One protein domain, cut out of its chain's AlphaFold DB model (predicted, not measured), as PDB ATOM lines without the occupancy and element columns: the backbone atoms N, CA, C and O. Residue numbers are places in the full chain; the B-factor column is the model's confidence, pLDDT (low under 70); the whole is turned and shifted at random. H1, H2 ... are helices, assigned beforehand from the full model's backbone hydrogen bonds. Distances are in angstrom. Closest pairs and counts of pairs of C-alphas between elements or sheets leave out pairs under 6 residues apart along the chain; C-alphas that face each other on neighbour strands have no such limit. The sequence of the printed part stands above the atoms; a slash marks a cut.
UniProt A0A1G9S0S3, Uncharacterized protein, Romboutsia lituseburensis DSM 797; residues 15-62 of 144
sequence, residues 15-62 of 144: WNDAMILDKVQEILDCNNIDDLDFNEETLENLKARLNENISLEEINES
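AT A GLANCE: This is residues 15 to 62 of the 144 residues of an uncharacterized protein of Romboutsia lituseburensis DSM 797 (UniProt A0A1G9S0S3). Three helices follow one another round a small loop that comes back to its start: H1 meets the longer H2 about perpendicular, near H1's last residue, a long link joins them round one side, and the short H3 turns back toward the beginning of H1. The first part of H2 sticks out, with residues 39 to 45 standing free. The printed part has 48 residues with three named helices, H1, H2 and H3 in that order, and no named strand; the class is all helix. It is only just compact, close to loose, with a radius of gyration of the C-alphas of 11.1 A, and elongated, spanning 30 by 18 by 17 A.

HOW THE PARTS SIT: Start with H1, residues 17 to 27, and look from its last residue toward H2, residues 40 to 53. The two touch, and their closest C-alphas, those of Ile 27 and Arg 49, are 6.9 A apart. Their lines are about perpendicular, at 80 degrees. Go on to H3, residues 56 to 62, which only just touches H1, with 3 pairs of C-alphas within 8 A; the closest are those of Met 19 and Ser 62, 6.1 A apart. H1 and H3 stand at a steep tilt of 47 degrees and run opposite ways. H2 and H3 are apart. In H1, H2 and H3 every O i to N i+4 pair is within hydrogen-bond range.

IN THESE COORDINATES: Find C-alpha 17 at (88.990, 27.101, 154.632); from there H1 runs 15.4 A to C-alpha 27. H2 begins at C-alpha 40, at (88.584, 17.392, 133.999), and runs 19.9 A to C-alpha 53. H3 runs 9.9 A from C-alpha 56 to C-alpha 62 at (96.139, 25.544, 157.448).

THE WHOLE: Look at Asp 37 and Glu 57 for the two C-alphas farthest apart, 30.3 A. The first and last printed C-alphas, Trp 15 and Ser 62, are 5.5 A apart. The link from H1 to H2, residues 28 to 39, is long; the link from H2 to H3 is tight. The printed part has no cut. The mean pLDDT of the printed part is 82.8, and residue 30 alone is under 70.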
ATOM      1  N   TRP A  15      90.589  21.935 158.467       88.38
ATOM      2  CA  TRP A  15      91.351  22.916 157.706       88.38
ATOM      3  C   TRP A  15      90.779  24.319 157.866       88.38
ATOM      4  O   TRP A  15      89.572  24.498 158.014       88.38
ATOM      5  N   ASN A  16      91.652  25.318 157.820       86.00
ATOM      6  CA  ASN A  16      91.268  26.707 157.677       86.00
ATOM      7  C   ASN A  16      90.866  26.960 156.220       86.00
ATOM      8  O   ASN A  16      91.716  27.198 155.360       86.00
ATOM      9  N   ASP A  17      89.559  26.913 155.966       84.88
ATOM     10  CA  ASP A  17      88.990  27.101 154.632       84.88
ATOM     11  C   ASP A  17      89.428  28.426 153.993       84.88
ATOM     12  O   ASP A  17      89.699  28.455 152.798       84.88
ATOM     13  N   ALA A  18      89.573  29.505 154.772       85.69
ATOM     14  CA  ALA A  18      90.004  30.797 154.242       85.69
ATOM     15  C   ALA A  18      91.433  30.729 153.679       85.69
ATOM     16  O   ALA A  18      91.663  31.148 152.550       85.69
ATOM     17  N   MET A  19      92.369  30.114 154.411       84.38
ATOM     18  CA  MET A  19      93.753  29.953 153.939       84.38
ATOM     19  C   MET A  19      93.839  29.050 152.706       84.38
ATOM     20  O   MET A  19      94.621  29.315 151.795       84.38
ATOM     21  N   ILE A  20      93.024  27.990 152.657       84.44
ATOM     22  CA  ILE A  20      92.947  27.125 151.475       84.44
ATOM     23  C   ILE A  20      92.433  27.918 150.271       84.44
ATOM     24  O   ILE A  20      93.008  27.815 149.187       84.44
ATOM     25  N   LEU A  21      91.368  28.702 150.445       84.62
ATOM     26  CA  LEU A  21      90.778  29.495 149.367       84.62
ATOM     27  C   LEU A  21      91.737  30.577 148.865       84.62
ATOM     28  O   LEU A  21      91.882  30.721 147.652       84.62
ATOM     29  N   ASP A  22      92.451  31.255 149.764       84.62
ATOM     30  CA  ASP A  22      93.483  32.228 149.398       84.62
ATOM     31  C   ASP A  22      94.585  31.571 148.555       84.62
ATOM     32  O   ASP A  22      94.979  32.108 147.518       84.62
ATOM     33  N   LYS A  23      95.028  30.361 148.932       85.31
ATOM     34  CA  LYS A  23      96.048  29.622 148.174       85.31
ATOM     35  C   LYS A  23      95.557  29.190 146.795       85.31
ATOM     36  O   LYS A  23      96.292  29.270 145.810       85.31
ATOM     37  N   VAL A  24      94.307  28.735 146.707       84.75
ATOM     38  CA  VAL A  24      93.671  28.410 145.424       84.75
ATOM     39  C   VAL A  24      93.604  29.658 144.545       84.75
ATOM     40  O   VAL A  24      93.954  29.588 143.369       84.75
ATOM     41  N   GLN A  25      93.226  30.808 145.101       83.44
ATOM     42  CA  GLN A  25      93.133  32.058 144.354       83.44
ATOM     43  C   GLN A  25      94.503  32.596 143.909       83.44
ATOM     44  O   GLN A  25      94.612  33.108 142.794       83.44
ATOM     45  N   GLU A  26      95.546  32.433 144.730       85.25
ATOM     46  CA  GLU A  26      96.938  32.719 144.356       85.25
ATOM     47  C   GLU A  26      97.337  31.907 143.117       85.25
ATOM     48  O   GLU A  26      97.789  32.465 142.121       85.25
ATOM     49  N   ILE A  27      97.093  30.593 143.140       85.88
ATOM     50  CA  ILE A  27      97.434  29.686 142.036       85.88
ATOM     51  C   ILE A  27      96.604  29.975 140.784       85.88
ATOM     52  O   ILE A  27      97.058  29.729 139.672       85.88
ATOM     53  N   LEU A  28      95.391  30.497 140.921       83.50
ATOM     54  CA  LEU A  28      94.566  30.862 139.774       83.50
ATOM     55  C   LEU A  28      95.007  32.172 139.096       83.50
ATOM     56  O   LEU A  28      94.406  32.538 138.086       83.50
ATOM     57  N   ASP A  29      96.069  32.838 139.573       76.75
ATOM     58  CA  ASP A  29      96.677  34.042 138.979       76.75
ATOM     59  C   ASP A  29      95.643  35.143 138.666       76.75
ATOM     60  O   ASP A  29      95.609  35.706 137.571       76.75
ATOM     61  N   CYS A  30      94.761  35.439 139.626       65.06
ATOM     62  CA  CYS A  30      93.668  36.413 139.491       65.06
ATOM     63  C   CYS A  30      92.551  36.043 138.494       65.06
ATOM     64  O   CYS A  30      91.683  36.882 138.241       65.06
ATOM     65  N   ASN A  31      92.509  34.816 137.965       73.12
ATOM     66  CA  ASN A  31      91.282  34.324 137.340       73.12
ATOM     67  C   ASN A  31      90.225  34.137 138.427       73.12
ATOM     68  O   ASN A  31      90.484  33.501 139.451       73.12
ATOM     69  N   ASN A  32      89.040  34.707 138.218       70.06
ATOM     70  CA  ASN A  32      87.958  34.524 139.165       70.06
ATOM     71  C   ASN A  32      87.506  33.063 139.122       70.06
ATOM     72  O   ASN A  32      87.310  32.504 138.041       70.06
ATOM     73  N   ILE A  33      87.337  32.447 140.291       72.75
ATOM     74  CA  ILE A  33      86.922  31.045 140.372       72.75
ATOM     75  C   ILE A  33      85.546  30.829 139.731       72.75
ATOM     76  O   ILE A  33      85.286  29.774 139.162       72.75
ATOM     77  N   ASP A  34      84.714  31.872 139.759       72.62
ATOM     78  CA  ASP A  34      83.385  31.902 139.149       72.62
ATOM     79  C   ASP A  34      83.421  31.914 137.610       72.62
ATOM     80  O   ASP A  34      82.440  31.537 136.972       72.62
ATOM     81  N   ASP A  35      84.542  32.331 137.013       76.62
ATOM     82  CA  ASP A  35      84.724  32.435 135.559       76.62
ATOM     83  C   ASP A  35      85.439  31.203 134.968       76.62
ATOM     84  O   ASP A  35      85.598  31.094 133.747       76.62
ATOM     85  N   LEU A  36      85.884  30.267 135.816       74.31
ATOM     86  CA  LEU A  36      86.561  29.044 135.394       74.31
ATOM     87  C   LEU A  36      85.553  27.960 135.012       74.31
ATOM     88  O   LEU A  36      84.739  27.509 135.815       74.31
ATOM     89  N   ASP A  37      85.666  27.482 133.774       79.00
ATOM     90  CA  ASP A  37      84.920  26.317 133.311       79.00
ATOM     91  C   ASP A  37      85.605  25.041 133.829       79.00
ATOM     92  O   ASP A  37      86.594  24.571 133.259       79.00
ATOM     93  N   PHE A  38      85.117  24.518 134.959       75.88
ATOM     94  CA  PHE A  38      85.665  23.326 135.607       75.88
ATOM     95  C   PHE A  38      85.391  22.061 134.784       75.88
ATOM     96  O   PHE A  38      84.419  21.334 135.002       75.88
ATOM     97  N   ASN A  39      86.299  21.763 133.861       84.81
ATOM     98  CA  ASN A  39      86.405  20.472 133.192       84.81
ATOM     99  C   ASN A  39      87.532  19.614 133.806       84.81
ATOM    100  O   ASN A  39      88.340  20.090 134.604       84.81
ATOM    101  N   GLU A  40      87.600  18.334 133.439       84.94
ATOM    102  CA  GLU A  40      88.584  17.392 133.999       84.94
ATOM    103  C   GLU A  40      90.038  17.854 133.796       84.94
ATOM    104  O   GLU A  40      90.848  17.757 134.714       84.94
ATOM    105  N   GLU A  41      90.354  18.445 132.641       84.38
ATOM    106  CA  GLU A  41      91.686  18.977 132.335       84.38
ATOM    107  C   GLU A  41      92.057  20.159 133.246       84.38
ATOM    108  O   GLU A  41      93.154  20.198 133.805       84.38
ATOM    109  N   THR A  42      91.133  21.101 133.454       81.88
ATOM    110  CA  THR A  42      91.338  22.260 134.340       81.88
ATOM    111  C   THR A  42      91.496  21.845 135.803       81.88
ATOM    112  O   THR A  42      92.335  22.400 136.510       81.88
ATOM    113  N   LEU A  43      90.759  20.819 136.243       84.44
ATOM    114  CA  LEU A  43      90.862  20.243 137.583       84.44
ATOM    115  C   LEU A  43      92.205  19.546 137.810       84.44
ATOM    116  O   LEU A  43      92.832  19.760 138.845       84.44
ATOM    117  N   GLU A  44      92.658  18.727 136.863       86.62
ATOM    118  CA  GLU A  44      93.958  18.058 136.973       86.62
ATOM    119  C   GLU A  44      95.117  19.059 136.943       86.62
ATOM    120  O   GLU A  44      96.059  18.936 137.727       86.62
ATOM    121  N   ASN A  45      95.018  20.110 136.124       85.38
ATOM    122  CA  ASN A  45      96.002  21.189 136.119       85.38
ATOM    123  C   ASN A  45      96.030  21.933 137.468       85.38
ATOM    124  O   ASN A  45      97.097  22.129 138.048       85.38
ATOM    125  N   LEU A  46      94.863  22.267 138.030       84.50
ATOM    126  CA  LEU A  46      94.777  22.904 139.345       84.50
ATOM    127  C   LEU A  46      95.391  22.028 140.447       84.50
ATOM    128  O   LEU A  46      96.159  22.527 141.265       84.50
ATOM    129  N   LYS A  47      95.107  20.718 140.448       86.69
ATOM    130  CA  LYS A  47      95.707  19.764 141.399       86.69
ATOM    131  C   LYS A  47      97.227  19.706 141.271       86.69
ATOM    132  O   LYS A  47      97.916  19.697 142.288       86.69
ATOM    133  N   ALA A  48      97.749  19.658 140.045       88.19
ATOM    134  CA  ALA A  48      99.188  19.647 139.802       88.19
ATOM    135  C   ALA A  48      99.842  20.923 140.349       88.19
ATOM    136  O   ALA A  48     100.781  20.840 141.136       88.19
ATOM    137  N   ARG A  49      99.271  22.096 140.038       87.38
ATOM    138  CA  ARG A  49      99.776  23.383 140.531       87.38
ATOM    139  C   ARG A  49      99.688  23.505 142.052       87.38
ATOM    140  O   ARG A  49     100.636  23.990 142.659       87.38
ATOM    141  N   LEU A  50      98.604  23.039 142.674       86.62
ATOM    142  CA  LEU A  50      98.484  22.979 144.137       86.62
ATOM    143  C   LEU A  50      99.595  22.130 144.752       86.62
ATOM    144  O   LEU A  50     100.275  22.593 145.660       86.62
ATOM    145  N   ASN A  51      99.838  20.932 144.221       85.75
ATOM    146  CA  ASN A  51     100.895  20.054 144.725       85.75
ATOM    147  C   ASN A  51     102.307  20.632 144.538       85.75
ATOM    148  O   ASN A  51     103.193  20.329 145.332       85.75
ATOM    149  N   GLU A  52     102.532  21.436 143.498       87.38
ATOM    150  CA  GLU A  52     103.828  22.071 143.233       87.38
ATOM    151  C   GLU A  52     104.072  23.333 144.073       87.38
ATOM    152  O   GLU A  52     105.224  23.651 144.363       87.38
ATOM    153  N   ASN A  53     103.010  24.053 144.450       86.50
ATOM    154  CA  ASN A  53     103.110  25.379 145.074       86.50
ATOM    155  C   ASN A  53     102.717  25.410 146.554       86.50
ATOM    156  O   ASN A  53     102.872  26.457 147.180       86.50
ATOM    157  N   ILE A  54     102.201  24.309 147.110       87.00
ATOM    158  CA  ILE A  54     101.899  24.206 148.536       87.00
ATOM    159  C   ILE A  54     103.055  23.517 149.265       87.00
ATOM    160  O   ILE A  54     103.463  22.393 148.959       87.00
ATOM    161  N   SER A  55     103.610  24.209 150.248       86.81
ATOM    162  CA  SER A  55     104.627  23.659 151.132       86.81
ATOM    163  C   SER A  55     103.990  22.857 152.271       86.81
ATOM    164  O   SER A  55     102.845  23.074 152.667       86.81
ATOM    165  N   LEU A  56     104.761  21.935 152.858       83.00
ATOM    166  CA  LEU A  56     104.347  21.242 154.085       83.00
ATOM    167  C   LEU A  56     104.103  22.211 155.253       83.00
ATOM    168  O   LEU A  56     103.335  21.889 156.155       83.00
ATOM    169  N   GLU A  57     104.762  23.369 155.249       84.75
ATOM    170  CA  GLU A  57     104.590  24.413 156.259       84.75
ATOM    171  C   GLU A  57     103.209  25.067 156.131       84.75
ATOM    172  O   GLU A  57     102.440  25.018 157.085       84.75
ATOM    173  N   GLU A  58     102.823  25.505 154.927       84.00
ATOM    174  CA  GLU A  58     101.478  26.040 154.645       84.00
ATOM    175  C   GLU A  58     100.368  25.012 154.924       84.00
ATOM    176  O   GLU A  58      99.291  25.345 155.427       84.00
ATOM    177  N   ILE A  59     100.625  23.729 154.644       83.38
ATOM    178  CA  ILE A  59      99.716  22.638 155.023       83.38
ATOM    179  C   ILE A  59      99.570  22.572 156.554       83.38
ATOM    180  O   ILE A  59      98.460  22.484 157.071       83.38
ATOM    181  N   ASN A  60     100.664  22.619 157.312       82.62
ATOM    182  CA  ASN A  60     100.589  22.543 158.773       82.62
ATOM    183  C   ASN A  60      99.956  23.791 159.408       82.62
ATOM    184  O   ASN A  60      99.334  23.666 160.461       82.62
ATOM    185  N   GLU A  61     100.107  24.962 158.789       84.00
ATOM    186  CA  GLU A  61      99.472  26.212 159.222       84.00
ATOM    187  C   GLU A  61      97.971  26.240 158.930       84.00
ATOM    188  O   GLU A  61      97.190  26.758 159.727       84.00
ATOM    189  N   SER A  62      97.555  25.658 157.803       85.38
ATOM    190  CA  SER A  62      96.139  25.544 157.448       85.38
ATOM    191  C   SER A  62      95.430  24.417 158.202       85.38
ATOM    192  O   SER A  62      94.209  24.456 158.333       85.38
TER     193      SER A  62